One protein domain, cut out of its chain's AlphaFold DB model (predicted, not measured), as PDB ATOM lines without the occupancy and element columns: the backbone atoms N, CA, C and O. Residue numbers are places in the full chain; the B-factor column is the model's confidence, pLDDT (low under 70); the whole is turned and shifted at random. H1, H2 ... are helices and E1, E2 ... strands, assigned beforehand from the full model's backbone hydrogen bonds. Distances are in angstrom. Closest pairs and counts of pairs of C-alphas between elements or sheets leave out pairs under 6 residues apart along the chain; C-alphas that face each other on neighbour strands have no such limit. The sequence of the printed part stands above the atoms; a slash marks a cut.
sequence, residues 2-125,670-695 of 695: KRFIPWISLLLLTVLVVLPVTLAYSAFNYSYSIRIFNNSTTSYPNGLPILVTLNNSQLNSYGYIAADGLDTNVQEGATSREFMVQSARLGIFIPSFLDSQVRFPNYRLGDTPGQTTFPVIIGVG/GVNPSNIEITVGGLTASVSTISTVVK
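Overview. This is residues 2 to 125 and 670 to 695 of the 695 residues of an uncharacterized protein of marine sediment metagenome (UniProt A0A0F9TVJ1). With little regular structure, this is a compact sandwich of two crossed sheets, from which residues 2 to 24 and 689 to 695 stick out as tails. Of the 150 printed residues only 50 are in named elements, along the chain E1 E2 H1 E3 E4 E5 E6 E7, and of these 50 strands hold 44: the class is mostly strand. The antiparallel sheets run E3-E6-E1-E7 and E2-E5-E4. The whole is extended, radius of gyration of the C-alphas 22.9 A, spanning 92 by 38 by 28 A.

Arrangement. Start at E1, residues 30 to 38, antiparallel to E7, residues 676 to 685; N 35 and O 679 are 2.8 A apart, within hydrogen-bond range. In the sandwich, two sheets face to face, the strands of the sheet E3 E6 E1 E7 stand at 54 degrees to those of the sheet E2 E5 E4. H1, residues 56 to 61, with every O i to N i+4 pair within range, only grazes the sheet E2 E5 E4.

Along the chain. Find C-alpha 30 at (178.281, 165.288, 113.366), where E1 begins its 26.3 A. E7, 27.3 A, ends at C-alpha 685, (179.651, 169.388, 113.316).

Size, cuts and confidence. Residues 126 to 669 are not printed; C-alphas 125 and 670 are 4.7 A apart. The link E5 to E6 is long. pLDDT is under 70 at residues 2 to 27 and 688 to 695.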
ATOM      1  N   LYS A   2     115.229 196.092 102.817       41.53
ATOM      2  CA  LYS A   2     115.760 194.909 102.091       41.53
ATOM      3  C   LYS A   2     116.346 195.325 100.719       41.53
ATOM      4  O   LYS A   2     115.593 195.801  99.892       41.53
ATOM      5  N   ARG A   3     117.629 195.149 100.381       41.66
ATOM      6  CA  ARG A   3     118.565 194.040 100.647       41.66
ATOM      7  C   ARG A   3     120.021 194.514 100.493       41.66
ATOM      8  O   ARG A   3     120.290 195.384  99.673       41.66
ATOM      9  N   PHE A   4     120.925 193.886 101.239       45.00
ATOM     10  CA  PHE A   4     122.379 194.040 101.184       45.00
ATOM     11  C   PHE A   4     123.010 192.645 101.395       45.00
ATOM     12  O   PHE A   4     122.473 191.865 102.181       45.00
ATOM     13  N   ILE A   5     124.158 192.424 100.744       46.69
ATOM     14  CA  ILE A   5     125.255 191.464 101.021       46.69
ATOM     15  C   ILE A   5     125.362 190.176 100.160       46.69
ATOM     16  O   ILE A   5     124.352 189.510  99.928       46.69
ATOM     17  N   PRO A   6     126.591 189.855  99.669       52.12
ATOM     18  CA  PRO A   6     126.885 189.000  98.518       52.12
ATOM     19  C   PRO A   6     127.724 187.740  98.862       52.12
ATOM     20  O   PRO A   6     128.101 187.507 100.004       52.12
ATOM     21  N   TRP A   7     127.978 186.931  97.828       53.56
ATOM     22  CA  TRP A   7     129.159 186.101  97.540       53.56
ATOM     23  C   TRP A   7     130.319 186.120  98.564       53.56
ATOM     24  O   TRP A   7     130.776 187.195  98.932       53.56
ATOM     25  N   ILE A   8     130.833 184.918  98.888       47.09
ATOM     26  CA  ILE A   8     132.054 184.521  99.650       47.09
ATOM     27  C   ILE A   8     131.665 183.554 100.785       47.09
ATOM     28  O   ILE A   8     131.628 183.907 101.956       47.09
ATOM     29  N   SER A   9     131.321 182.308 100.448       47.06
ATOM     30  CA  SER A   9     131.229 181.206 101.434       47.06
ATOM     31  C   SER A   9     131.458 179.810 100.836       47.06
ATOM     32  O   SER A   9     131.272 178.820 101.527       47.06
ATOM     33  N   LEU A  10     131.895 179.696  99.573       42.81
ATOM     34  CA  LEU A  10     132.154 178.389  98.944       42.81
ATOM     35  C   LEU A  10     133.542 178.270  98.284       42.81
ATOM     36  O   LEU A  10     133.833 177.271  97.643       42.81
ATOM     37  N   LEU A  11     134.410 179.268  98.488       41.06
ATOM     38  CA  LEU A  11     135.839 179.238  98.133       41.06
ATOM     39  C   LEU A  11     136.734 179.330  99.391       41.06
ATOM     40  O   LEU A  11     137.882 179.750  99.319       41.06
ATOM     41  N   LEU A  12     136.175 178.982 100.557       42.25
ATOM     42  CA  LEU A  12     136.849 178.987 101.863       42.25
ATOM     43  C   LEU A  12     136.828 177.597 102.534       42.25
ATOM     44  O   LEU A  12     136.963 177.490 103.747       42.25
ATOM     45  N   LEU A  13     136.649 176.537 101.734       41.28
ATOM     46  CA  LEU A  13     136.681 175.132 102.166       41.28
ATOM     47  C   LEU A  13     137.699 174.299 101.355       41.28
ATOM     48  O   LEU A  13     137.597 173.080 101.301       41.28
ATOM     49  N   THR A  14     138.680 174.939 100.701       45.09
ATOM     50  CA  THR A  14     139.636 174.216  99.830       45.09
ATOM     51  C   THR A  14     141.105 174.638  99.970       45.09
ATOM     52  O   THR A  14     141.946 174.082  99.281       45.09
ATOM     53  N   VAL A  15     141.478 175.562 100.868       43.41
ATOM     54  CA  VAL A  15     142.904 175.935 101.071       43.41
ATOM     55  C   VAL A  15     143.233 176.153 102.555       43.41
ATOM     56  O   VAL A  15     143.891 177.113 102.940       43.41
ATOM     57  N   LEU A  16     142.733 175.274 103.427       41.03
ATOM     58  CA  LEU A  16     143.165 175.227 104.831       41.03
ATOM     59  C   LEU A  16     143.339 173.793 105.347       41.03
ATOM     60  O   LEU A  16     143.176 173.519 106.528       41.03
ATOM     61  N   VAL A  17     143.736 172.888 104.451       42.91
ATOM     62  CA  VAL A  17     144.587 171.759 104.828       42.91
ATOM     63  C   VAL A  17     146.012 172.224 104.545       42.91
ATOM     64  O   VAL A  17     146.620 171.875 103.537       42.91
ATOM     65  N   VAL A  18     146.533 173.095 105.413       45.19
ATOM     66  CA  VAL A  18     147.979 173.136 105.619       45.19
ATOM     67  C   VAL A  18     148.272 171.789 106.256       45.19
ATOM     68  O   VAL A  18     148.126 171.636 107.464       45.19
ATOM     69  N   LEU A  19     148.579 170.788 105.429       39.94
ATOM     70  CA  LEU A  19     149.416 169.685 105.871       39.94
ATOM     71  C   LEU A  19     150.625 170.367 106.512       39.94
ATOM     72  O   LEU A  19     151.355 171.062 105.794       39.94
ATOM     73  N   PRO A  20     150.851 170.253 107.829       45.97
ATOM     74  CA  PRO A  20     152.197 170.437 108.300       45.97
ATOM     75  C   PRO A  20     152.956 169.269 107.670       45.97
ATOM     76  O   PRO A  20     152.959 168.158 108.185       45.97
ATOM     77  N   VAL A  21     153.572 169.507 106.513       44.53
ATOM     78  CA  VAL A  21     154.759 168.752 106.145       44.53
ATOM     79  C   VAL A  21     155.785 169.207 107.174       44.53
ATOM     80  O   VAL A  21     156.565 170.128 106.944       44.53
ATOM     81  N   THR A  22     155.704 168.650 108.383       41.94
ATOM     82  CA  THR A  22     156.845 168.611 109.276       41.94
ATOM     83  C   THR A  22     157.860 167.784 108.515       41.94
ATOM     84  O   THR A  22     157.839 166.558 108.567       41.94
ATOM     85  N   LEU A  23     158.712 168.460 107.746       45.88
ATOM     86  CA  LEU A  23     160.033 167.944 107.453       45.88
ATOM     87  C   LEU A  23     160.678 167.791 108.827       45.88
ATOM     88  O   LEU A  23     161.231 168.746 109.373       45.88
ATOM     89  N   ALA A  24     160.481 166.625 109.439       47.62
ATOM     90  CA  ALA A  24     161.274 166.179 110.558       47.62
ATOM     91  C   ALA A  24     162.686 166.039 109.994       47.62
ATOM     92  O   ALA A  24     163.064 165.004 109.457       47.62
ATOM     93  N   TYR A  25     163.430 167.142 110.000       51.12
ATOM     94  CA  TYR A  25     164.867 167.068 109.851       51.12
ATOM     95  C   TYR A  25     165.346 166.288 111.068       51.12
ATOM     96  O   TYR A  25     165.342 166.813 112.181       51.12
ATOM     97  N   SER A  26     165.703 165.024 110.851       53.25
ATOM     98  CA  SER A  26     166.581 164.314 111.766       53.25
ATOM     99  C   SER A  26     167.864 165.137 111.855       53.25
ATOM    100  O   SER A  26     168.588 165.308 110.868       53.25
ATOM    101  N   ALA A  27     168.071 165.782 112.998       62.59
ATOM    102  CA  ALA A  27     169.248 166.594 113.226       62.59
ATOM    103  C   ALA A  27     170.391 165.663 113.637       62.59
ATOM    104  O   ALA A  27     170.608 165.447 114.823       62.59
ATOM    105  N   PHE A  28     171.122 165.116 112.662       77.81
ATOM    106  CA  PHE A  28     172.430 164.526 112.947       77.81
ATOM    107  C   PHE A  28     173.353 165.615 113.494       77.81
ATOM    108  O   PHE A  28     173.292 166.756 113.035       77.81
ATOM    109  N   ASN A  29     174.214 165.291 114.456       84.69
ATOM    110  CA  ASN A  29     175.045 166.286 115.144       84.69
ATOM    111  C   ASN A  29     176.432 166.427 114.510       84.69
ATOM    112  O   ASN A  29     177.027 167.508 114.519       84.69
ATOM    113  N   TYR A  30     176.944 165.336 113.940       94.94
ATOM    114  CA  TYR A  30     178.281 165.288 113.366       94.94
ATOM    115  C   TYR A  30     178.321 164.412 112.119       94.94
ATOM    116  O   TYR A  30     177.436 163.589 111.890       94.94
ATOM    117  N   SER A  31     179.361 164.575 111.308       96.12
ATOM    118  CA  SER A  31     179.617 163.692 110.176       96.12
ATOM    119  C   SER A  31     181.100 163.547 109.850       96.12
ATOM    120  O   SER A  31     181.881 164.472 110.069       96.12
ATOM    121  N   TYR A  32     181.458 162.422 109.237       97.56
ATOM    122  CA  TYR A  32     182.703 162.227 108.499       97.56
ATOM    123  C   TYR A  32     182.419 162.226 106.999       97.56
ATOM    124  O   TYR A  32     181.544 161.495 106.539       97.56
ATOM    125  N   SER A  33     183.179 163.000 106.224       97.62
ATOM    126  CA  SER A  33     183.199 162.833 104.768       97.62
ATOM    127  C   SER A  33     184.203 161.746 104.412       97.62
ATOM    128  O   SER A  33     185.359 161.821 104.825       97.62
ATOM    129  N   ILE A  34     183.776 160.732 103.672       98.56
ATOM    130  CA  ILE A  34     184.616 159.613 103.256       98.56
ATOM    131  C   ILE A  34     184.797 159.735 101.747       98.56
ATOM    132  O   ILE A  34     183.824 159.762 101.003       98.56
ATOM    133  N   ARG A  35     186.042 159.823 101.279       98.31
ATOM    134  CA  ARG A  35     186.376 159.765  99.854       98.31
ATOM    135  C   ARG A  35     186.794 158.343  99.514       98.31
ATOM    136  O   ARG A  35     187.759 157.848 100.090       98.31
ATOM    137  N   ILE A  36     186.114 157.737  98.549       98.44
ATOM    138  CA  ILE A  36     186.460 156.423  97.999       98.44
ATOM    139  C   ILE A  36     186.816 156.626  96.527       98.44
ATOM    140  O   ILE A  36     186.039 157.226  95.783       98.44
ATOM    141  N   PHE A  37     187.991 156.173  96.099       98.38
ATOM    142  CA  PHE A  37     188.466 156.304  94.722       98.38
ATOM    143  C   PHE A  37     188.843 154.940  94.153       98.38
ATOM    144  O   PHE A  37     189.699 154.252  94.707       98.38
ATOM    145  N   ASN A  38     188.212 154.566  93.039       98.00
ATOM    146  CA  ASN A  38     188.599 153.392  92.274       98.00
ATOM    147  C   ASN A  38     189.778 153.753  91.375       98.00
ATOM    148  O   ASN A  38     189.595 154.250  90.269       98.00
ATOM    149  N   ASN A  39     190.989 153.497  91.855       97.38
ATOM    150  CA  ASN A  39     192.229 153.732  91.125       97.38
ATOM    151  C   ASN A  39     192.621 152.535  90.230       97.38
ATOM    152  O   ASN A  39     193.799 152.340  89.933       97.38
ATOM    153  N   SER A  40     191.663 151.690  89.825       95.06
ATOM    154  CA  SER A  40     191.894 150.643  88.818       95.06
ATOM    155  C   SER A  40     191.245 150.942  87.481       95.06
ATOM    156  O   SER A  40     190.446 151.865  87.334       95.06
ATOM    157  N   THR A  41     191.570 150.071  86.530       96.50
ATOM    158  CA  THR A  41     190.874 149.861  85.262       96.50
ATOM    159  C   THR A  41     189.698 148.882  85.371       96.50
ATOM    160  O   THR A  41     189.045 148.608  84.368       96.50
ATOM    161  N   THR A  42     189.446 148.301  86.548       96.50
ATOM    162  CA  THR A  42     188.358 147.347  86.780       96.50
ATOM    163  C   THR A  42     187.124 148.105  87.248       96.50
ATOM    164  O   THR A  42     187.173 148.874  88.208       96.50
ATOM    165  N   SER A  43     186.002 147.886  86.569       96.56
ATOM    166  CA  SER A  43     184.696 148.353  87.031       96.56
ATOM    167  C   SER A  43     184.034 147.280  87.886       96.56
ATOM    168  O   SER A  43     184.141 146.097  87.576       96.56
ATOM    169  N   TYR A  44     183.300 147.706  88.909       96.19
ATOM    170  CA  TYR A  44     182.486 146.852  89.773       96.19
ATOM    171  C   TYR A  44     181.006 147.187  89.526       96.19
ATOM    172  O   TYR A  44     180.438 148.020  90.239       96.19
ATOM    173  N   PRO A  45     180.395 146.673  88.440       94.62
ATOM    174  CA  PRO A  45     179.015 147.003  88.079       94.62
ATOM    175  C   PRO A  45     177.980 146.348  89.005       94.62
ATOM    176  O   PRO A  45     176.893 146.897  89.147       94.62
ATOM    177  N   ASN A  46     178.348 145.238  89.649       93.00
ATOM    178  CA  ASN A  46     177.490 144.399  90.489       93.00
ATOM    179  C   ASN A  46     177.639 144.723  91.982       93.00
ATOM    180  O   ASN A  46     177.468 143.865  92.835       93.00
ATOM    181  N   GLY A  47     178.004 145.959  92.305       94.44
ATOM    182  CA  GLY A  47     178.266 146.345  93.681       94.44
ATOM    183  C   GLY A  47     179.681 146.035  94.171       94.44
ATOM    184  O   GLY A  47     180.450 145.314  93.540       94.44
ATOM    185  N   LEU A  48     180.053 146.663  95.286       97.12
ATOM    186  CA  LEU A  48     181.319 146.425  95.972       97.12
ATOM    187  C   LEU A  48     181.163 146.704  97.477       97.12
ATOM    188  O   LEU A  48     180.879 147.856  97.842       97.12
ATOM    189  N   PRO A  49     181.367 145.708  98.358       98.00
ATOM    190  CA  PRO A  49     181.470 145.944  99.792       98.00
ATOM    191  C   PRO A  49     182.818 146.588 100.134       98.00
ATOM    192  O   PRO A  49     183.885 146.081  99.792       98.00
ATOM    193  N   ILE A  50     182.773 147.722 100.832       98.31
ATOM    194  CA  ILE A  50     183.945 148.499 101.238       98.31
ATOM    195  C   ILE A  50     184.060 148.538 102.758       98.31
ATOM    196  O   ILE A  50     183.128 148.928 103.456       98.31
ATOM    197  N   LEU A  51     185.247 148.223 103.270       98.44
ATOM    198  CA  LEU A  51     185.599 148.321 104.683       98.44
ATOM    199  C   LEU A  51     186.398 149.602 104.953       98.44
ATOM    200  O   LEU A  51     187.568 149.725 104.588       98.44
ATOM    201  N   VAL A  52     185.794 150.562 105.646       98.50
ATOM    202  CA  VAL A  52     186.454 151.801 106.075       98.50
ATOM    203  C   VAL A  52     186.995 151.624 107.493       98.50
ATOM    204  O   VAL A  52     186.256 151.261 108.401       98.50
ATOM    205  N   THR A  53     188.282 151.899 107.719       98.06
ATOM    206  CA  THR A  53     188.865 151.850 109.075       98.06
ATOM    207  C   THR A  53     188.419 153.071 109.880       98.06
ATOM    208  O   THR A  53     188.765 154.199 109.525       98.06
ATOM    209  N   LEU A  54     187.656 152.857 110.956       97.31
ATOM    210  CA  LEU A  54     187.063 153.929 111.758       97.31
ATOM    211  C   LEU A  54     186.719 153.433 113.173       97.31
ATOM    212  O   LEU A  54     186.049 152.423 113.335       97.31
ATOM    213  N   ASN A  55     187.176 154.129 114.218       97.62
ATOM    214  CA  ASN A  55     187.023 153.673 115.608       97.62
ATOM    215  C   ASN A  55     185.643 154.037 116.193       97.62
ATOM    216  O   ASN A  55     185.514 154.997 116.958       97.62
ATOM    217  N   ASN A  56     184.612 153.272 115.834       98.06
ATOM    218  CA  ASN A  56     183.244 153.475 116.320       98.06
ATOM    219  C   ASN A  56     183.111 153.269 117.834       98.06
ATOM    220  O   ASN A  56     182.353 153.989 118.481       98.06
ATOM    221  N   SER A  57     183.910 152.385 118.440       97.62
ATOM    222  CA  SER A  57     183.964 152.251 119.903       97.62
ATOM    223  C   SER A  57     184.359 153.559 120.587       97.62
ATOM    224  O   SER A  57     183.790 153.926 121.616       97.62
ATOM    225  N   GLN A  58     185.312 154.297 120.012       97.50
ATOM    226  CA  GLN A  58     185.694 155.609 120.524       97.50
ATOM    227  C   GLN A  58     184.578 156.640 120.317       97.50
ATOM    228  O   GLN A  58     184.316 157.420 121.233       97.50
ATOM    229  N   LEU A  59     183.893 156.618 119.167       97.56
ATOM    230  CA  LEU A  59     182.747 157.497 118.910       97.56
ATOM    231  C   LEU A  59     181.620 157.285 119.924       97.56
ATOM    232  O   LEU A  59     181.116 158.264 120.475       97.56
ATOM    233  N   ASN A  60     181.297 156.029 120.228       97.12
ATOM    234  CA  ASN A  60     180.357 155.657 121.281       97.12
ATOM    235  C   ASN A  60     180.843 156.160 122.652       97.12
ATOM    236  O   ASN A  60     180.122 156.872 123.346       97.12
ATOM    237  N   SER A  61     182.110 155.910 123.010       97.50
ATOM    238  CA  SER A  61     182.666 156.358 124.300       97.50
ATOM    239  C   SER A  61     182.611 157.879 124.508       97.50
ATOM    240  O   SER A  61     182.550 158.350 125.643       97.50
ATOM    241  N   TYR A  62     182.630 158.649 123.416       97.12
ATOM    242  CA  TYR A  62     182.517 160.107 123.422       97.12
ATOM    243  C   TYR A  62     181.080 160.615 123.241       97.12
ATOM    244  O   TYR A  62     180.868 161.827 123.239       97.12
ATOM    245  N   GLY A  63     180.096 159.719 123.127       95.94
ATOM    246  CA  GLY A  63     178.683 160.060 122.982       95.94
ATOM    247  C   GLY A  63     178.325 160.663 121.624       95.94
ATOM    248  O   GLY A  63     177.354 161.411 121.534       95.94
ATOM    249  N   TYR A  64     179.118 160.392 120.580       95.81
ATOM    250  CA  TYR A  64     178.782 160.794 119.210       95.81
ATOM    251  C   TYR A  64     177.772 159.857 118.555       95.81
ATOM    252  O   TYR A  64     177.049 160.299 117.666       95.81
ATOM    253  N   ILE A  65     177.766 158.594 118.980       96.62
ATOM    254  CA  ILE A  65     176.829 157.552 118.559       96.62
ATOM    255  C   ILE A  65     176.362 156.786 119.802       96.62
ATOM    256  O   ILE A  65     177.066 156.755 120.817       96.62
ATOM    257  N   ALA A  66     175.196 156.167 119.728       95.88
ATOM    258  CA  ALA A  66     174.652 155.255 120.714       95.88
ATOM    259  C   ALA A  66     175.446 153.942 120.739       95.88
ATOM    260  O   ALA A  66     176.226 153.627 119.838       95.88
ATOM    261  N   ALA A  67     175.256 153.152 121.799       95.88
ATOM    262  CA  ALA A  67     176.006 151.912 121.969       95.88
ATOM    263  C   ALA A  67     175.661 150.835 120.934       95.88
ATOM    264  O   ALA A  67     176.525 150.033 120.582       95.88
ATOM    265  N   ASP A  68     174.425 150.848 120.440       96.12
ATOM    266  CA  ASP A  68     173.973 150.016 119.329       96.12
ATOM    267  C   ASP A  68     174.421 150.564 117.963       96.12
ATOM    268  O   ASP A  68     174.454 149.809 117.001       96.12
ATOM    269  N   GLY A  69     174.819 151.838 117.874       96.44
ATOM    270  CA  GLY A  69     175.179 152.524 116.634       96.44
ATOM    271  C   GLY A  69     173.999 152.817 115.702       96.44
ATOM    272  O   GLY A  69     174.229 153.339 114.610       96.44
ATOM    273  N   LEU A  70     172.758 152.492 116.090       96.75
ATOM    274  CA  LEU A  70     171.555 152.666 115.258       96.75
ATOM    275  C   LEU A  70     171.223 154.143 115.014       96.75
ATOM    276  O   LEU A  70     170.445 154.476 114.122       96.75
ATOM    277  N   ASP A  71     171.847 155.045 115.769       95.31
ATOM    278  CA  ASP A  71     171.773 156.487 115.578       95.31
ATOM    279  C   ASP A  71     172.808 157.018 114.557       95.31
ATOM    280  O   ASP A  71     173.371 158.115 114.690       95.31
ATOM    281  N   THR A  72     173.102 156.233 113.523       96.56
ATOM    282  CA  THR A  72     174.060 156.598 112.475       96.56
ATOM    283  C   THR A  72     173.492 156.365 111.086       96.56
ATOM    284  O   THR A  72     172.472 155.713 110.927       96.56
ATOM    285  N   ASN A  73     174.107 156.952 110.061       96.94
ATOM    286  CA  ASN A  73     173.660 156.784 108.678       96.94
ATOM    287  C   ASN A  73     174.811 157.026 107.706       96.94
ATOM    288  O   ASN A  73     175.651 157.893 107.951       96.94
ATOM    289  N   VAL A  74     174.834 156.342 106.566       97.50
ATOM    290  CA  VAL A  74     175.752 156.646 105.464       97.50
ATOM    291  C   VAL A  74     174.951 157.177 104.283       97.50
ATOM    292  O   VAL A  74     174.101 156.486 103.736       97.50
ATOM    293  N   GLN A  75     175.235 158.410 103.855       96.38
ATOM    294  CA  GLN A  75     174.559 159.022 102.706       96.38
ATOM    295  C   GLN A  75     175.530 159.443 101.613       96.38
ATOM    296  O   GLN A  75     176.517 160.131 101.874       96.38
ATOM    297  N   GLU A  76     175.195 159.140 100.364       96.50
ATOM    298  CA  GLU A  76     175.840 159.722  99.191       96.50
ATOM    299  C   GLU A  76     174.884 160.731  98.542       96.50
ATOM    300  O   GLU A  76     173.882 160.378  97.921       96.50
ATOM    301  N   GLY A  77     175.159 162.024  98.737       94.94
ATOM    302  CA  GLY A  77     174.195 163.075  98.413       94.94
ATOM    303  C   GLY A  77     172.977 163.009  99.339       94.94
ATOM    304  O   GLY A  77     173.103 163.262 100.535       94.94
ATOM    305  N   ALA A  78     171.807 162.701  98.775       93.56
ATOM    306  CA  ALA A  78     170.552 162.520  99.516       93.56
ATOM    307  C   ALA A  78     170.129 161.044  99.643       93.56
ATOM    308  O   ALA A  78     169.093 160.758 100.235       93.56
ATOM    309  N   THR A  79     170.900 160.123  99.065       95.50
ATOM    310  CA  THR A  79     170.581 158.695  99.026       95.50
ATOM    311  C   THR A  79     171.293 157.991 100.173       95.50
ATOM    312  O   THR A  79     172.521 158.062 100.259       95.50
ATOM    313  N   SER A  80     170.536 157.323 101.046       96.06
ATOM    314  CA  SER A  80     171.104 156.402 102.036       96.06
ATOM    315  C   SER A  80     171.787 155.229 101.334       96.06
ATOM    316  O   SER A  80     171.396 154.834 100.234       96.06
ATOM    317  N   ARG A  81     172.840 154.708 101.947       97.19
ATOM    318  CA  ARG A  81     173.572 153.529 101.490       97.19
ATOM    319  C   ARG A  81     173.473 152.455 102.548       97.19
ATOM    320  O   ARG A  81     173.511 152.803 103.721       97.19
ATOM    321  N   GLU A  82     173.451 151.200 102.119       97.88
ATOM    322  CA  GLU A  82     173.598 150.083 103.039       97.88
ATOM    323  C   GLU A  82     174.965 150.128 103.715       97.88
ATOM    324  O   GLU A  82     176.004 150.366 103.078       97.88
ATOM    325  N   PHE A  83     174.951 149.978 105.036       98.25
ATOM    326  CA  PHE A  83     176.141 150.095 105.861       98.25
ATOM    327  C   PHE A  83     176.028 149.264 107.136       98.25
ATOM    328  O   PHE A  83     174.946 149.056 107.673       98.25
ATOM    329  N   MET A  84     177.182 148.858 107.653       98.12
ATOM    330  CA  MET A  84     177.303 148.111 108.899       98.12
ATOM    331  C   MET A  84     178.279 148.816 109.832       98.12
ATOM    332  O   MET A  84     179.415 149.120 109.450       98.12
ATOM    333  N   VAL A  85     177.872 149.037 111.082       98.06
ATOM    334  CA  VAL A  85     178.744 149.615 112.111       98.06
ATOM    335  C   VAL A  85     179.451 148.502 112.878       98.06
ATOM    336  O   VAL A  85     178.822 147.629 113.474       98.06
ATOM    337  N   GLN A  86     180.781 148.563 112.909       97.81
ATOM    338  CA  GLN A  86     181.638 147.648 113.657       97.81
ATOM    339  C   GLN A  86     182.594 148.450 114.549       97.81
ATOM    340  O   GLN A  86     182.978 149.571 114.226       97.81
ATOM    341  N   SER A  87     183.011 147.888 115.682       96.75
ATOM    342  CA  SER A  87     183.832 148.585 116.694       96.75
ATOM    343  C   SER A  87     185.042 149.391 116.168       96.75
ATOM    344  O   SER A  87     185.330 150.476 116.674       96.75
ATOM    345  N   ALA A  88     185.741 148.894 115.149       97.44
ATOM    346  CA  ALA A  88     186.936 149.478 114.540       97.44
ATOM    347  C   ALA A  88     186.798 149.735 113.023       97.44
ATOM    348  O   ALA A  88     187.779 150.121 112.373       97.44
ATOM    349  N   ARG A  89     185.611 149.508 112.444       97.38
ATOM    350  CA  ARG A  89     185.356 149.607 111.001       97.38
ATOM    351  C   ARG A  89     183.926 150.046 110.687       97.38
ATOM    352  O   ARG A  89     183.009 149.857 111.475       97.38
ATOM    353  N   LEU A  90     183.733 150.584 109.491       98.38
ATOM    354  CA  LEU A  90     182.432 150.855 108.889       98.38
ATOM    355  C   LEU A  90     182.374 150.111 107.551       98.38
ATOM    356  O   LEU A  90     183.161 150.415 106.654       98.38
ATOM    357  N   GLY A  91     181.482 149.128 107.436       98.31
ATOM    358  CA  GLY A  91     181.165 148.482 106.165       98.31
ATOM    359  C   GLY A  91     180.208 149.365 105.368       98.31
ATOM    360  O   GLY A  91     179.265 149.895 105.945       98.31
ATOM    361  N   ILE A  92     180.452 149.562 104.077       98.44
ATOM    362  CA  ILE A  92     179.600 150.352 103.179       98.44
ATOM    363  C   ILE A  92     179.434 149.577 101.878       98.44
ATOM    364  O   ILE A  92     180.432 149.191 101.272       98.44
ATOM    365  N   PHE A  93     178.206 149.413 101.403       98.38
ATOM    366  CA  PHE A  93     177.957 148.875 100.072       98.38
ATOM    367  C   PHE A  93     177.893 149.993  99.023       98.38
ATOM    368  O   PHE A  93     177.182 150.993  99.178       98.38
ATOM    369  N   ILE A  94     178.641 149.831  97.930       97.94
ATOM    370  CA  ILE A  94     178.627 150.738  96.778       97.94
ATOM    371  C   ILE A  94     177.998 150.003  95.586       97.94
ATOM    372  O   ILE A  94     178.706 149.224  94.963       97.94
ATOM    373  N   PRO A  95     176.730 150.273  95.205       95.56
ATOM    374  CA  PRO A  95     175.994 149.462  94.219       95.56
ATOM    375  C   PRO A  95     176.601 149.398  92.815       95.56
ATOM    376  O   PRO A  95     176.345 148.476  92.057       95.56
ATOM    377  N   SER A  96     177.391 150.402  92.442       95.94
ATOM    378  CA  SER A  96     178.191 150.369  91.221       95.94
ATOM    379  C   SER A  96     179.398 151.271  91.392       95.94
ATOM    380  O   SER A  96     179.259 152.403  91.876       95.94
ATOM    381  N   PHE A  97     180.576 150.794  90.998       97.31
ATOM    382  CA  PHE A  97     181.808 151.565  91.094       97.31
ATOM    383  C   PHE A  97     182.650 151.432  89.828       97.31
ATOM    384  O   PHE A  97     183.382 150.462  89.634       97.31
ATOM    385  N   LEU A  98     182.512 152.413  88.937       97.88
ATOM    386  CA  LEU A  98     183.202 152.412  87.647       97.88
ATOM    387  C   LEU A  98     184.702 152.674  87.818       97.88
ATOM    388  O   LEU A  98     185.149 153.187  88.851       97.88
ATOM    389  N   ASP A  99     185.478 152.321  86.800       97.19
ATOM    390  CA  ASP A  99     186.906 152.611  86.739       97.19
ATOM    391  C   ASP A  99     187.175 154.122  86.864       97.19
ATOM    392  O   ASP A  99     186.421 154.968  86.384       97.19
ATOM    393  N   SER A 100     188.241 154.491  87.582       97.19
ATOM    394  CA  SER A 100     188.603 155.896  87.848       97.19
ATOM    395  C   SER A 100     187.514 156.758  88.523       97.19
ATOM    396  O   SER A 100     187.639 157.987  88.577       97.19
ATOM    397  N   GLN A 101     186.443 156.164  89.058       98.31
ATOM    398  CA  GLN A 101     185.365 156.908  89.703       98.31
ATOM    399  C   GLN A 101     185.747 157.322  91.133       98.31
ATOM    400  O   GLN A 101     186.384 156.571  91.871       98.31
ATOM    401  N   VAL A 102     185.311 158.512  91.556       98.38
ATOM    402  CA  VAL A 102     185.395 158.979  92.950       98.38
ATOM    403  C   VAL A 102     183.987 159.102  93.526       98.38
ATOM    404  O   VAL A 102     183.101 159.663  92.880       98.38
ATOM    405  N   ARG A 103     183.789 158.602  94.746       98.19
ATOM    406  CA  ARG A 103     182.532 158.642  95.508       98.19
ATOM    407  C   ARG A 103     182.761 159.339  96.851       98.19
ATOM    408  O   ARG A 103     183.867 159.283  97.397       98.19
ATOM    409  N   PHE A 104     181.729 160.011  97.362       98.12
ATOM    410  CA  PHE A 104     181.803 160.809  98.598       98.12
ATOM    411  C   PHE A 104     180.673 160.480  99.591       98.12
ATOM    412  O   PHE A 104     179.828 161.342  99.864       98.12
ATOM    413  N   PRO A 105     180.607 159.246 100.126       98.12
ATOM    414  CA  PRO A 105     179.694 158.939 101.218       98.12
ATOM    415  C   PRO A 105     179.997 159.789 102.463       98.12
ATOM    416  O   PRO A 105     181.147 160.078 102.792       98.12
ATOM    417  N   ASN A 106     178.948 160.191 103.172       97.44
ATOM    418  CA  ASN A 106     179.029 160.919 104.431       97.44
ATOM    419  C   ASN A 106     178.457 160.052 105.545       97.44
ATOM    420  O   ASN A 106     177.270 159.728 105.515       97.44
ATOM    421  N   TYR A 107     179.290 159.719 106.526       97.81
ATOM    422  CA  TYR A 107     178.883 158.982 107.714       97.81
ATOM    423  C   TYR A 107     178.388 159.963 108.775       97.81
ATOM    424  O   TYR A 107     179.176 160.742 109.311       97.81
ATOM    425  N   ARG A 108     177.079 159.987 109.014       96.12
ATOM    426  CA  ARG A 108     176.376 160.876 109.944       96.12
ATOM    427  C   ARG A 108     176.216 160.199 111.298       96.12
ATOM    428  O   ARG A 108     175.899 159.016 111.356       96.12
ATOM    429  N   LEU A 109     176.430 160.968 112.363       96.12
ATOM    430  CA  LEU A 109     176.456 160.507 113.751       96.12
ATOM    431  C   LEU A 109     175.396 161.241 114.582       96.12
ATOM    432  O   LEU A 109     175.211 162.459 114.419       96.12
ATOM    433  N   GLY A 110     174.723 160.516 115.478       92.31
ATOM    434  CA  GLY A 110     173.546 160.999 116.198       92.31
ATOM    435  C   GLY A 110     172.374 161.310 115.263       92.31
ATOM    436  O   GLY A 110     171.548 162.163 115.581       92.31
ATOM    437  N   ASP A 111     172.359 160.705 114.073       87.69
ATOM    438  CA  ASP A 111     171.199 160.702 113.183       87.69
ATOM    439  C   ASP A 111     170.151 159.801 113.845       87.69
ATOM    440  O   ASP A 111     170.513 158.793 114.417       87.69
ATOM    441  N   THR A 112     168.860 160.110 113.833       81.06
ATOM    442  CA  THR A 112     167.842 159.142 114.288       81.06
ATOM    443  C   THR A 112     167.125 158.600 113.058       81.06
ATOM    444  O   THR A 112     165.989 159.007 112.789       81.06
ATOM    445  N   PRO A 113     167.793 157.772 112.230       74.50
ATOM    446  CA  PRO A 113     167.137 157.171 111.081       74.50
ATOM    447  C   PRO A 113     166.023 156.230 111.553       74.50
ATOM    448  O   PRO A 113     165.970 155.807 112.705       74.50
ATOM    449  N   GLY A 114     165.147 155.841 110.628       80.00
ATOM    450  CA  GLY A 114     164.204 154.743 110.856       80.00
ATOM    451  C   GLY A 114     164.860 153.354 110.858       80.00
ATOM    452  O   GLY A 114     164.142 152.370 110.715       80.00
ATOM    453  N   GLN A 115     166.191 153.267 110.949       90.19
ATOM    454  CA  GLN A 115     166.927 152.009 110.900       90.19
ATOM    455  C   GLN A 115     166.813 151.284 112.239       90.19
ATOM    456  O   GLN A 115     166.929 151.890 113.302       90.19
ATOM    457  N   THR A 116     166.567 149.979 112.178       95.69
ATOM    458  CA  THR A 116     166.418 149.132 113.375       95.69
ATOM    459  C   THR A 116     167.421 147.981 113.414       95.69
ATOM    460  O   THR A 116     167.589 147.359 114.462       95.69
ATOM    461  N   THR A 117     168.107 147.737 112.296       97.38
ATOM    462  CA  THR A 117     169.061 146.650 112.068       97.38
ATOM    463  C   THR A 117     170.125 147.093 111.061       97.38
ATOM    464  O   THR A 117     169.943 148.091 110.361       97.38
ATOM    465  N   PHE A 118     171.244 146.379 110.994       98.00
ATOM    466  CA  PHE A 118     172.297 146.553 110.003       98.00
ATOM    467  C   PHE A 118     172.389 145.314 109.115       98.00
ATOM    468  O   PHE A 118     172.341 144.207 109.659       98.00
ATOM    469  N   PRO A 119     172.644 145.478 107.808       98.19
ATOM    470  CA  PRO A 119     173.149 144.384 107.001       98.19
ATOM    471  C   PRO A 119     174.533 143.942 107.486       98.19
ATOM    472  O   PRO A 119     175.279 144.693 108.123       98.19
ATOM    473  N   VAL A 120     174.917 142.725 107.125       98.38
ATOM    474  CA  VAL A 120     176.250 142.166 107.318       98.38
ATOM    475  C   VAL A 120     177.093 142.466 106.075       98.38
ATOM    476  O   VAL A 120     176.783 142.005 104.980       98.38
ATOM    477  N   ILE A 121     178.166 143.252 106.236       98.44
ATOM    478  CA  ILE A 121     179.067 143.676 105.143       98.44
ATOM    479  C   ILE A 121     180.513 143.301 105.480       98.44
ATOM    480  O   ILE A 121     181.177 143.993 106.253       98.44
ATOM    481  N   ILE A 122     181.024 142.228 104.883       98.06
ATOM    482  CA  ILE A 122     182.282 141.586 105.309       98.06
ATOM    483  C   ILE A 122     183.512 141.942 104.462       98.06
ATOM    484  O   ILE A 122     184.632 141.636 104.869       98.06
ATOM    485  N   GLY A 123     183.326 142.655 103.346       97.38
ATOM    486  CA  GLY A 123     184.391 142.982 102.388       97.38
ATOM    487  C   GLY A 123     184.650 141.862 101.377       97.38
ATOM    488  O   GLY A 123     184.076 140.785 101.486       97.38
ATOM    489  N   VAL A 124     185.519 142.126 100.396       96.88
ATOM    490  CA  VAL A 124     185.804 141.184  99.299       96.88
ATOM    491  C   VAL A 124     186.630 140.000  99.804       96.88
ATOM    492  O   VAL A 124     187.650 140.199 100.473       96.88
ATOM    493  N   GLY A 125     186.196 138.783  99.486       96.06
ATOM    494  CA  GLY A 125     186.770 137.518  99.939       96.06
ATOM    495  C   GLY A 125     186.533 137.211 101.420       96.06
ATOM    496  O   GLY A 125     187.219 136.355 101.972       96.06
ATOM    497  N   GLY A 670     187.009 140.052 104.890       97.56
ATOM    498  CA  GLY A 670     187.666 140.250 103.615       97.56
ATOM    499  C   GLY A 670     188.562 141.487 103.611       97.56
ATOM    500  O   GLY A 670     188.867 142.112 104.636       97.56
ATOM    501  N   VAL A 671     188.973 141.881 102.414       97.69
ATOM    502  CA  VAL A 671     189.799 143.067 102.181       97.69
ATOM    503  C   VAL A 671     189.137 143.986 101.165       97.69
ATOM    504  O   VAL A 671     188.278 143.582 100.391       97.69
ATOM    505  N   ASN A 672     189.542 145.253 101.142       97.81
ATOM    506  CA  ASN A 672     189.236 146.086  99.983       97.81
ATOM    507  C   ASN A 672     190.170 145.683  98.833       97.81
ATOM    508  O   ASN A 672     191.352 145.432  99.099       97.81
ATOM    509  N   PRO A 673     189.709 145.698  97.570       97.25
ATOM    510  CA  PRO A 673     190.609 145.535  96.435       97.25
ATOM    511  C   PRO A 673     191.765 146.547  96.507       97.25
ATOM    512  O   PRO A 673     191.566 147.706  96.876       97.25
ATOM    513  N   SER A 674     192.984 146.128  96.157       96.75
ATOM    514  CA  SER A 674     194.223 146.905  96.377       96.75
ATOM    515  C   SER A 674     194.254 148.278  95.695       96.75
ATOM    516  O   SER A 674     195.046 149.147  96.044       96.75
ATOM    517  N   ASN A 675     193.409 148.456  94.690       96.00
ATOM    518  CA  ASN A 675     193.225 149.653  93.879       96.00
ATOM    519  C   ASN A 675     192.113 150.582  94.387       96.00
ATOM    520  O   ASN A 675     191.795 151.565  93.721       96.00
ATOM    521  N   ILE A 676     191.487 150.269  95.520       98.06
ATOM    522  CA  ILE A 676     190.469 151.119  96.126       98.06
ATOM    523  C   ILE A 676     191.126 151.969  97.208       98.06
ATOM    524  O   ILE A 676     191.506 151.491  98.275       98.06
ATOM    525  N   GLU A 677     191.254 153.261  96.929       98.25
ATOM    526  CA  GLU A 677     191.791 154.230  97.876       98.25
ATOM    527  C   GLU A 677     190.670 154.812  98.734       98.25
ATOM    528  O   GLU A 677     189.680 155.336  98.219       98.25
ATOM    529  N   ILE A 678     190.850 154.779 100.053       98.50
ATOM    530  CA  ILE A 678     189.877 155.295 101.019       98.50
ATOM    531  C   ILE A 678     190.542 156.385 101.854       98.50
ATOM    532  O   ILE A 678     191.615 156.194 102.423       98.50
ATOM    533  N   THR A 679     189.901 157.546 101.945       98.31
ATOM    534  CA  THR A 679     190.328 158.650 102.809       98.31
ATOM    535  C   THR A 679     189.164 159.093 103.680       98.31
ATOM    536  O   THR A 679     188.133 159.524 103.168       98.31
ATOM    537  N   VAL A 680     189.339 159.025 105.000       98.25
ATOM    538  CA  VAL A 680     188.368 159.541 105.972       98.25
ATOM    539  C   VAL A 680     188.740 160.983 106.314       98.25
ATOM    540  O   VAL A 680     189.867 161.266 106.718       98.25
ATOM    541  N   GLY A 681     187.804 161.906 106.108       97.31
ATOM    542  CA  GLY A 681     187.950 163.313 106.463       97.31
ATOM    543  C   GLY A 681     187.932 163.555 107.974       97.31
ATOM    544  O   GLY A 681     187.837 162.634 108.781       97.31
ATOM    545  N   GLY A 682     188.018 164.822 108.379       96.75
ATOM    546  CA  GLY A 682     187.833 165.202 109.783       96.75
ATOM    547  C   GLY A 682     186.365 165.122 110.214       96.75
ATOM    548  O   GLY A 682     185.466 165.250 109.383       96.75
ATOM    549  N   LEU A 683     186.132 164.963 111.519       96.81
ATOM    550  CA  LEU A 683     184.800 165.082 112.112       96.81
ATOM    551  C   LEU A 683     184.303 166.527 111.968       96.81
ATOM    552  O   LEU A 683     184.958 167.462 112.436       96.81
ATOM    553  N   THR A 684     183.144 166.720 111.351       95.94
ATOM    554  CA  THR A 684     182.513 168.035 111.176       95.94
ATOM    555  C   THR A 684     181.187 168.092 111.916       95.94
ATOM    556  O   THR A 684     180.366 167.196 111.752       95.94
ATOM    557  N   ALA A 685     180.952 169.147 112.697       92.56
ATOM    558  CA  ALA A 685     179.651 169.388 113.316       92.56
ATOM    559  C   ALA A 685     178.644 169.894 112.273       92.56
ATOM    560  O   ALA A 685     178.991 170.724 111.425       92.56
ATOM    561  N   SER A 686     177.397 169.432 112.342       84.25
ATOM    562  CA  SER A 686     176.324 169.992 111.527       84.25
ATOM    563  C   SER A 686     175.962 171.382 112.068       84.25
ATOM    564  O   SER A 686     175.640 171.576 113.242       84.25
ATOM    565  N   VAL A 687     176.048 172.408 111.220       73.75
ATOM    566  CA  VAL A 687     175.551 173.733 111.601       73.75
ATOM    567  C   VAL A 687     174.039 173.677 111.456       73.75
ATOM    568  O   VAL A 687     173.514 173.858 110.358       73.75
ATOM    569  N   SER A 688     173.335 173.400 112.553       59.88
ATOM    570  CA  SER A 688     171.898 173.655 112.632       59.88
ATOM    571  C   SER A 688     171.694 175.150 112.409       59.88
ATOM    572  O   SER A 688     171.841 175.971 113.317       59.88
ATOM    573  N   THR A 689     171.417 175.547 111.167       55.88
ATOM    574  CA  THR A 689     170.872 176.865 110.890       55.88
ATOM    575  C   THR A 689     169.455 176.848 111.432       55.88
ATOM    576  O   THR A 689     168.490 176.567 110.726       55.88
ATOM    577  N   ILE A 690     169.322 177.149 112.726       54.38
ATOM    578  CA  ILE A 690     168.060 177.612 113.286       54.38
ATOM    579  C   ILE A 690     167.752 178.894 112.516       54.38
ATOM    580  O   ILE A 690     168.212 179.979 112.866       54.38
ATOM    581  N   SER A 691     167.032 178.763 111.403       53.09
ATOM    582  CA  SER A 691     166.458 179.894 110.700       53.09
ATOM    583  C   SER A 691     165.392 180.446 111.630       53.09
ATOM    584  O   SER A 691     164.230 180.043 111.598       53.09
ATOM    585  N   THR A 692     165.798 181.336 112.531       51.84
ATOM    586  CA  THR A 692     164.885 182.236 113.214       51.84
ATOM    587  C   THR A 692     164.304 183.156 112.147       51.84
ATOM    588  O   THR A 692     164.727 184.301 112.000       51.84
ATOM    589  N   VAL A 693     163.333 182.657 111.378       47.78
ATOM    590  CA  VAL A 693     162.357 183.510 110.707       47.78
ATOM    591  C   VAL A 693     161.523 184.110 111.831       47.78
ATOM    592  O   VAL A 693     160.480 183.588 112.222       47.78
ATOM    593  N   VAL A 694     162.043 185.184 112.424       49.66
ATOM    594  CA  VAL A 694     161.222 186.123 113.178       49.66
ATOM    595  C   VAL A 694     160.251 186.694 112.148       49.66
ATOM    596  O   VAL A 694     160.680 187.349 111.200       49.66
ATOM    597  N   LYS A 695     158.978 186.307 112.274       45.09
ATOM    598  CA  LYS A 695     157.869 186.798 111.448       45.09
ATOM    599  C   LYS A 695     157.782 188.317 111.440       45.09
ATOM    600  O   LYS A 695     157.978 188.913 112.524       45.09
TER     601      LYS A 695